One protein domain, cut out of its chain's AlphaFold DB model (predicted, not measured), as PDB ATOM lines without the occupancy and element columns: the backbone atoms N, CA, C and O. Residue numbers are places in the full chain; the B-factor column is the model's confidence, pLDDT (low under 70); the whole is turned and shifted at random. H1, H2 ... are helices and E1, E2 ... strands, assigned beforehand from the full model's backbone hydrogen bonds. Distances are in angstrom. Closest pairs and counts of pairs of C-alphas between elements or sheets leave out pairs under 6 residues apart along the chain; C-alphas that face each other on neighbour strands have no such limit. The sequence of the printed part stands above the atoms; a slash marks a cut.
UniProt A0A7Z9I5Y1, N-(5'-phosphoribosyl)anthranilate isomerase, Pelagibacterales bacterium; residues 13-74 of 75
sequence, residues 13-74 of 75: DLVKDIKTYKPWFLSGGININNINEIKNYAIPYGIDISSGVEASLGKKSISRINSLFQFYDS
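This is residues 13 to 74 of the 75 residues of the protein "N-(5'-phosphoribosyl)anthranilate isomerase" of Pelagibacterales bacterium (UniProt A0A7Z9I5Y1). With little regular structure, this is mostly loops with two helices running the same way, H2 meeting the short H1 through residues 68 to 72. Two loop stretches pair briefly, residues 25 to 26 with 46 to 47, parallel; the turn after E1 makes one end of the length and the loop round Tyr 21 the other. The 62 printed residues hold H1, E1 and H2 in that order, mostly helix, with 21 residues in named elements; the whole is only just compact, close to loose, radius of gyration of the C-alphas 12.5 A, spans 36 by 24 by 18 A.

H2, residues 62 to 73, touches H1, residues 35 to 40, with residues 68 to 72 alone, at a shallow tilt of 22 degrees; the closest C-alphas, of Asn 36 and Tyr 72, are 5.9 A apart. E1, residues 54 to 56, pairs with no named strand; residues 59 to 60 pair antiparallel with it. H1 and E1 are apart. In H2 every O i to N i+4 pair is within hydrogen-bond range; in H1 0 of 2 are, but 3 of 3 O i to N i+3 pairs.

H2 measures 16.6 A, H1 10.2 A, E1 5.3 A. C-alpha 35 is at (170.285, 147.368, 196.433), C-alpha 73 at (176.188, 155.509, 198.870).

The C-alphas farthest apart, of Tyr 21 and Ser 56, are 37.3 A apart. The printed part has no cut; the link from H1 to E1 is long, from E1 to H2 tight. No printed residue is under 70.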
ATOM      1  N   ASP A  13     172.845 135.010 193.235       89.12
ATOM      2  CA  ASP A  13     173.692 133.830 193.424       89.12
ATOM      3  C   ASP A  13     174.335 133.358 192.115       89.12
ATOM      4  O   ASP A  13     175.468 132.888 192.118       89.12
ATOM      5  N   LEU A  14     173.649 133.535 190.979       88.94
ATOM      6  CA  LEU A  14     174.154 133.142 189.659       88.94
ATOM      7  C   LEU A  14     175.368 133.957 189.203       88.94
ATOM      8  O   LEU A  14     176.111 133.512 188.332       88.94
ATOM      9  N   VAL A  15     175.548 135.157 189.755       89.31
ATOM     10  CA  VAL A  15     176.686 136.042 189.455       89.31
ATOM     11  C   VAL A  15     177.641 136.164 190.636       89.31
ATOM     12  O   VAL A  15     178.570 136.973 190.594       89.31
ATOM     13  N   LYS A  16     177.433 135.362 191.685       89.25
ATOM     14  CA  LYS A  16     178.351 135.306 192.809       89.25
ATOM     15  C   LYS A  16     179.719 134.837 192.322       89.25
ATOM     16  O   LYS A  16     179.817 133.896 191.537       89.25
ATOM     17  N   ASP A  17     180.765 135.530 192.759       82.75
ATOM     18  CA  ASP A  17     182.161 135.230 192.414       82.75
ATOM     19  C   ASP A  17     182.469 135.241 190.903       82.75
ATOM     20  O   ASP A  17     183.446 134.632 190.452       82.75
ATOM     21  N   ILE A  18     181.665 135.951 190.099       87.00
ATOM     22  CA  ILE A  18     181.907 136.086 188.661       87.00
ATOM     23  C   ILE A  18     183.296 136.693 188.400       87.00
ATOM     24  O   ILE A  18     183.610 137.807 188.819       87.00
ATOM     25  N   LYS A  19     184.148 135.958 187.676       83.31
ATOM     26  CA  LYS A  19     185.478 136.420 187.252       83.31
ATOM     27  C   LYS A  19     185.437 136.783 185.778       83.31
ATOM     28  O   LYS A  19     185.491 135.917 184.910       83.31
ATOM     29  N   THR A  20     185.341 138.073 185.496       86.94
ATOM     30  CA  THR A  20     185.356 138.608 184.133       86.94
ATOM     31  C   THR A  20     186.268 139.823 184.056       86.94
ATOM     32  O   THR A  20     186.317 140.636 184.974       86.94
ATOM     33  N   TYR A  21     186.979 139.951 182.938       87.94
ATOM     34  CA  TYR A  21     187.792 141.130 182.631       87.94
ATOM     35  C   TYR A  21     186.983 142.243 181.956       87.94
ATOM     36  O   TYR A  21     187.474 143.359 181.805       87.94
ATOM     37  N   LYS A  22     185.754 141.947 181.517       92.75
ATOM     38  CA  LYS A  22     184.886 142.927 180.863       92.75
ATOM     39  C   LYS A  22     183.984 143.610 181.896       92.75
ATOM     40  O   LYS A  22     183.342 142.895 182.670       92.75
ATOM     41  N   PRO A  23     183.879 144.952 181.876       93.44
ATOM     42  CA  PRO A  23     182.871 145.679 182.640       93.44
ATOM     43  C   PRO A  23     181.470 145.146 182.342       93.44
ATOM     44  O   PRO A  23     181.139 144.864 181.190       93.44
ATOM     45  N   TRP A  24     180.651 145.007 183.378       92.94
ATOM     46  CA  TRP A  24     179.299 144.467 183.267       92.94
ATOM     47  C   TRP A  24     178.361 145.154 184.253       92.94
ATOM     48  O   TRP A  24     178.799 145.728 185.255       92.94
ATOM     49  N   PHE A  25     177.071 145.133 183.923       93.81
ATOM     50  CA  PHE A  25     176.025 145.796 184.688       93.81
ATOM     51  C   PHE A  25     175.095 144.745 185.292       93.81
ATOM     52  O   PHE A  25     174.744 143.771 184.624       93.81
ATOM     53  N   LEU A  26     174.677 144.952 186.541       92.38
ATOM     54  CA  LEU A  26     173.653 144.133 187.187       92.38
ATOM     55  C   LEU A  26     172.283 144.807 187.045       92.38
ATOM     56  O   LEU A  26     172.136 145.983 187.365       92.38
ATOM     57  N   SER A  27     171.281 144.053 186.596       91.25
ATOM     58  CA  SER A  27     169.884 144.494 186.485       91.25
ATOM     59  C   SER A  27     168.943 143.418 187.042       91.25
ATOM     60  O   SER A  27     169.370 142.329 187.433       91.25
ATOM     61  N   GLY A  28     167.644 143.708 187.053       88.62
ATOM     62  CA  GLY A  28     166.592 142.731 187.342       88.62
ATOM     63  C   GLY A  28     166.075 142.772 188.781       88.62
ATOM     64  O   GLY A  28     166.589 142.105 189.675       88.62
ATOM     65  N   GLY A  29     164.975 143.504 188.987       88.94
ATOM     66  CA  GLY A  29     164.249 143.528 190.264       88.94
ATOM     67  C   GLY A  29     164.956 144.282 191.398       88.94
ATOM     68  O   GLY A  29     164.657 144.041 192.569       88.94
ATOM     69  N   ILE A  30     165.886 145.180 191.065       92.56
ATOM     70  CA  ILE A  30     166.625 146.009 192.026       92.56
ATOM     71  C   ILE A  30     165.750 147.179 192.483       92.56
ATOM     72  O   ILE A  30     165.080 147.810 191.666       92.56
ATOM     73  N   ASN A  31     165.738 147.455 193.785       93.50
ATOM     74  CA  ASN A  31     165.031 148.568 194.417       93.50
ATOM     75  C   ASN A  31     165.698 148.944 195.756       93.50
ATOM     76  O   ASN A  31     166.673 148.322 196.172       93.50
ATOM     77  N   ILE A  32     165.151 149.949 196.446       94.12
ATOM     78  CA  ILE A  32     165.706 150.478 197.703       94.12
ATOM     79  C   ILE A  32     165.918 149.404 198.778       94.12
ATOM     80  O   ILE A  32     166.889 149.466 199.520       94.12
ATOM     81  N   ASN A  33     165.056 148.386 198.831       93.06
ATOM     82  CA  ASN A  33     165.094 147.379 199.886       93.06
ATOM     83  C   ASN A  33     166.217 146.356 199.694       93.06
ATOM     84  O   ASN A  33     166.607 145.721 200.663       93.06
ATOM     85  N   ASN A  34     166.711 146.165 198.464       92.25
ATOM     86  CA  ASN A  34     167.674 145.103 198.158       92.25
ATOM     87  C   ASN A  34     168.986 145.594 197.533       92.25
ATOM     88  O   ASN A  34     169.913 144.802 197.406       92.25
ATOM     89  N   ILE A  35     169.108 146.871 197.159       92.25
ATOM     90  CA  ILE A  35     170.285 147.368 196.433       92.25
ATOM     91  C   ILE A  35     171.605 147.162 197.197       92.25
ATOM     92  O   ILE A  35     172.609 146.795 196.593       92.25
ATOM     93  N   ASN A  36     171.605 147.300 198.525       92.06
ATOM     94  CA  ASN A  36     172.805 147.074 199.337       92.06
ATOM     95  C   ASN A  36     173.180 145.595 199.470       92.06
ATOM     96  O   ASN A  36     174.353 145.282 199.662       92.06
ATOM     97  N   GLU A  37     172.228 144.674 199.289       91.69
ATOM     98  CA  GLU A  37     172.532 143.243 199.288       91.69
ATOM     99  C   GLU A  37     173.433 142.861 198.104       91.69
ATOM    100  O   GLU A  37     174.145 141.871 198.213       91.69
ATOM    101  N   ILE A  38     173.454 143.637 197.004       90.56
ATOM    102  CA  ILE A  38     174.272 143.360 195.804       90.56
ATOM    103  C   ILE A  38     175.739 143.166 196.185       90.56
ATOM    104  O   ILE A  38     176.367 142.220 195.711       90.56
ATOM    105  N   LYS A  39     176.244 144.003 197.104       88.69
ATOM    106  CA  LYS A  39     177.634 143.997 197.584       88.69
ATOM    107  C   LYS A  39     178.045 142.641 198.187       88.69
ATOM    108  O   LYS A  39     179.225 142.310 198.171       88.69
ATOM    109  N   ASN A  40     177.087 141.837 198.666       90.25
ATOM    110  CA  ASN A  40     177.336 140.498 199.217       90.25
ATOM    111  C   ASN A  40     177.498 139.408 198.141       90.25
ATOM    112  O   ASN A  40     177.952 138.308 198.454       90.25
ATOM    113  N   TYR A  41     177.101 139.687 196.896       89.75
ATOM    114  CA  TYR A  41     177.158 138.735 195.784       89.75
ATOM    115  C   TYR A  41     178.230 139.125 194.769       89.75
ATOM    116  O   TYR A  41     179.013 138.276 194.349       89.75
ATOM    117  N   ALA A  42     178.270 140.397 194.366       88.31
ATOM    118  CA  ALA A  42     179.200 140.883 193.357       88.31
ATOM    119  C   ALA A  42     179.411 142.403 193.442       88.31
ATOM    120  O   ALA A  42     178.582 143.140 193.973       88.31
ATOM    121  N   ILE A  43     180.501 142.879 192.836       88.50
ATOM    122  CA  ILE A  43     180.768 144.308 192.631       88.50
ATOM    123  C   ILE A  43     180.730 144.568 191.115       88.50
ATOM    124  O   ILE A  43     181.764 144.458 190.452       88.50
ATOM    125  N   PRO A  44     179.540 144.815 190.528       91.31
ATOM    126  CA  PRO A  44     179.426 145.118 189.107       91.31
ATOM    127  C   PRO A  44     180.018 146.497 188.796       91.31
ATOM    128  O   PRO A  44     180.162 147.345 189.675       91.31
ATOM    129  N   TYR A  45     180.309 146.748 187.522       93.19
ATOM    130  CA  TYR A  45     180.751 148.071 187.075       93.19
ATOM    131  C   TYR A  45     179.617 149.103 187.134       93.19
ATOM    132  O   TYR A  45     179.850 150.286 187.360       93.19
ATOM    133  N   GLY A  46     178.382 148.648 186.927       93.19
ATOM    134  CA  GLY A  46     177.191 149.481 186.986       93.19
ATOM    135  C   GLY A  46     175.973 148.704 187.464       93.19
ATOM    136  O   GLY A  46     175.936 147.473 187.435       93.19
ATOM    137  N   ILE A  47     174.958 149.439 187.900       93.06
ATOM    138  CA  ILE A  47     173.658 148.894 188.279       93.06
ATOM    139  C   ILE A  47     172.601 149.564 187.397       93.06
ATOM    140  O   ILE A  47     172.570 150.788 187.290       93.06
ATOM    141  N   ASP A  48     171.749 148.761 186.765       93.06
ATOM    142  CA  ASP A  48     170.623 149.220 185.951       93.06
ATOM    143  C   ASP A  48     169.295 148.973 186.683       93.06
ATOM    144  O   ASP A  48     169.016 147.877 187.177       93.06
ATOM    145  N   ILE A  49     168.472 150.020 186.780       92.75
ATOM    146  CA  ILE A  49     167.242 150.024 187.575       92.75
ATOM    147  C   ILE A  49     166.116 150.637 186.760       92.75
ATOM    148  O   ILE A  49     166.151 151.812 186.401       92.75
ATOM    149  N   SER A  50     165.055 149.853 186.555       92.69
ATOM    150  CA  SER A  50     163.831 150.335 185.923       92.69
ATOM    151  C   SER A  50     162.675 150.463 186.921       92.69
ATOM    152  O   SER A  50     162.483 151.538 187.494       92.69
ATOM    153  N   SER A  51     161.887 149.410 187.149       91.81
ATOM    154  CA  SER A  51     160.643 149.494 187.935       91.81
ATOM    155  C   SER A  51     160.852 149.789 189.425       91.81
ATOM    156  O   SER A  51     159.960 150.330 190.073       91.81
ATOM    157  N   GLY A  52     162.042 149.521 189.974       92.94
ATOM    158  CA  GLY A  52     162.359 149.753 191.389       92.94
ATOM    159  C   GLY A  52     162.299 151.210 191.854       92.94
ATOM    160  O   GLY A  52     162.236 151.462 193.056       92.94
ATOM    161  N   VAL A  53     162.283 152.166 190.922       96.38
ATOM    162  CA  VAL A  53     162.183 153.611 191.197       96.38
ATOM    163  C   VAL A  53     160.922 154.248 190.595       96.38
ATOM    164  O   VAL A  53     160.791 155.471 190.545       96.38
ATOM    165  N   GLU A  54     159.970 153.444 190.123       95.69
ATOM    166  CA  GLU A  54     158.686 153.937 189.617       95.69
ATOM    167  C   GLU A  54     157.726 154.284 190.761       95.69
ATOM    168  O   GLU A  54     157.689 153.592 191.776       95.69
ATOM    169  N   ALA A  55     156.952 155.363 190.617       95.56
ATOM    170  CA  ALA A  55     155.804 155.665 191.481       95.56
ATOM    171  C   ALA A  55     154.551 154.886 191.049       95.56
ATOM    172  O   ALA A  55     153.741 154.500 191.885       95.56
ATOM    173  N   SER A  56     154.408 154.670 189.743       94.00
ATOM    174  CA  SER A  56     153.370 153.870 189.091       94.00
ATOM    175  C   SER A  56     153.933 153.331 187.772       94.00
ATOM    176  O   SER A  56     154.954 153.842 187.315       94.00
ATOM    177  N   LEU A  57     153.270 152.355 187.142       89.62
ATOM    178  CA  LEU A  57     153.751 151.708 185.913       89.62
ATOM    179  C   LEU A  57     154.220 152.733 184.861       89.62
ATOM    180  O   LEU A  57     153.439 153.579 184.423       89.62
ATOM    181  N   GLY A  58     155.504 152.678 184.502       91.25
ATOM    182  CA  GLY A  58     156.134 153.552 183.506       91.25
ATOM    183  C   GLY A  58     156.416 154.989 183.967       91.25
ATOM    184  O   GLY A  58     156.983 155.772 183.208       91.25
ATOM    185  N   LYS A  59     156.071 155.361 185.206       96.25
ATOM    186  CA  LYS A  59     156.287 156.707 185.762       96.25
ATOM    187  C   LYS A  59     157.366 156.686 186.838       96.25
ATOM    188  O   LYS A  59     157.122 156.281 187.975       96.25
ATOM    189  N   LYS A  60     158.560 157.176 186.497       95.75
ATOM    190  CA  LYS A  60     159.695 157.305 187.428       95.75
ATOM    191  C   LYS A  60     159.409 158.326 188.537       95.75
ATOM    192  O   LYS A  60     158.677 159.295 188.337       95.75
ATOM    193  N   SER A  61     160.004 158.114 189.709       98.06
ATOM    194  CA  SER A  61     159.914 159.008 190.864       98.06
ATOM    195  C   SER A  61     161.286 159.569 191.216       98.06
ATOM    196  O   SER A  61     162.176 158.826 191.622       98.06
ATOM    197  N   ILE A  62     161.438 160.892 191.117       98.12
ATOM    198  CA  ILE A  62     162.682 161.589 191.479       98.12
ATOM    199  C   ILE A  62     163.040 161.332 192.948       98.12
ATOM    200  O   ILE A  62     164.199 161.073 193.255       98.12
ATOM    201  N   SER A  63     162.053 161.340 193.853       98.00
ATOM    202  CA  SER A  63     162.307 161.057 195.267       98.00
ATOM    203  C   SER A  63     162.829 159.636 195.478       98.00
ATOM    204  O   SER A  63     163.818 159.470 196.180       98.00
ATOM    205  N   ARG A  64     162.246 158.624 194.818       97.19
ATOM    206  CA  ARG A  64     162.740 157.237 194.905       97.19
ATOM    207  C   ARG A  64     164.141 157.080 194.320       97.19
ATOM    208  O   ARG A  64     164.942 156.362 194.904       97.19
ATOM    209  N   ILE A  65     164.442 157.753 193.207       96.88
ATOM    210  CA  ILE A  65     165.789 157.774 192.613       96.88
ATOM    211  C   ILE A  65     166.796 158.358 193.610       96.88
ATOM    212  O   ILE A  65     167.806 157.727 193.903       96.88
ATOM    213  N   ASN A  66     166.495 159.525 194.183       96.44
ATOM    214  CA  ASN A  66     167.379 160.185 195.143       96.44
ATOM    215  C   ASN A  66     167.576 159.352 196.411       96.44
ATOM    216  O   ASN A  66     168.707 159.195 196.862       96.44
ATOM    217  N   SER A  67     166.501 158.781 196.965       95.50
ATOM    218  CA  SER A  67     166.596 157.877 198.115       95.50
ATOM    219  C   SER A  67     167.461 156.662 197.803       95.50
ATOM    220  O   SER A  67     168.231 156.232 198.652       95.50
ATOM    221  N   LEU A  68     167.360 156.122 196.588       95.00
ATOM    222  CA  LEU A  68     168.140 154.966 196.171       95.00
ATOM    223  C   LEU A  68     169.632 155.285 196.036       95.00
ATOM    224  O   LEU A  68     170.441 154.507 196.533       95.00
ATOM    225  N   PHE A  69     169.996 156.436 195.463       92.31
ATOM    226  CA  PHE A  69     171.390 156.893 195.461       92.31
ATOM    227  C   PHE A  69     171.920 157.096 196.883       92.31
ATOM    228  O   PHE A  69     172.935 156.512 197.244       92.31
ATOM    229  N   GLN A  70     171.186 157.832 197.723       92.50
ATOM    230  CA  GLN A  70     171.582 158.075 199.114       92.50
ATOM    231  C   GLN A  70     171.787 156.777 199.901       92.50
ATOM    232  O   GLN A  70     172.749 156.665 200.652       92.50
ATOM    233  N   PHE A  71     170.894 155.802 199.726       90.44
ATOM    234  CA  PHE A  71     170.948 154.534 200.448       90.44
ATOM    235  C   PHE A  71     172.064 153.607 199.960       90.44
ATOM    236  O   PHE A  71     172.619 152.852 200.756       90.44
ATOM    237  N   TYR A  72     172.402 153.644 198.669       88.38
ATOM    238  CA  TYR A  72     173.507 152.851 198.127       88.38
ATOM    239  C   TYR A  72     174.882 153.430 198.492       88.38
ATOM    240  O   TYR A  72     175.814 152.675 198.796       88.38
ATOM    241  N   ASP A  73     174.981 154.764 198.502       82.50
ATOM    242  CA  ASP A  73     176.188 155.509 198.870       82.50
ATOM    243  C   ASP A  73     176.429 155.521 200.390       82.50
ATOM    244  O   ASP A  73     177.574 155.628 200.842       82.50
ATOM    245  N   SER A  74     175.375 155.385 201.204       70.38
ATOM    246  CA  SER A  74     175.523 155.168 202.642       70.38
ATOM    247  C   SER A  74     176.085 153.765 202.891       70.38
ATOM    248  O   SER A  74     175.394 152.781 202.649       70.38
TER     249      SER A  74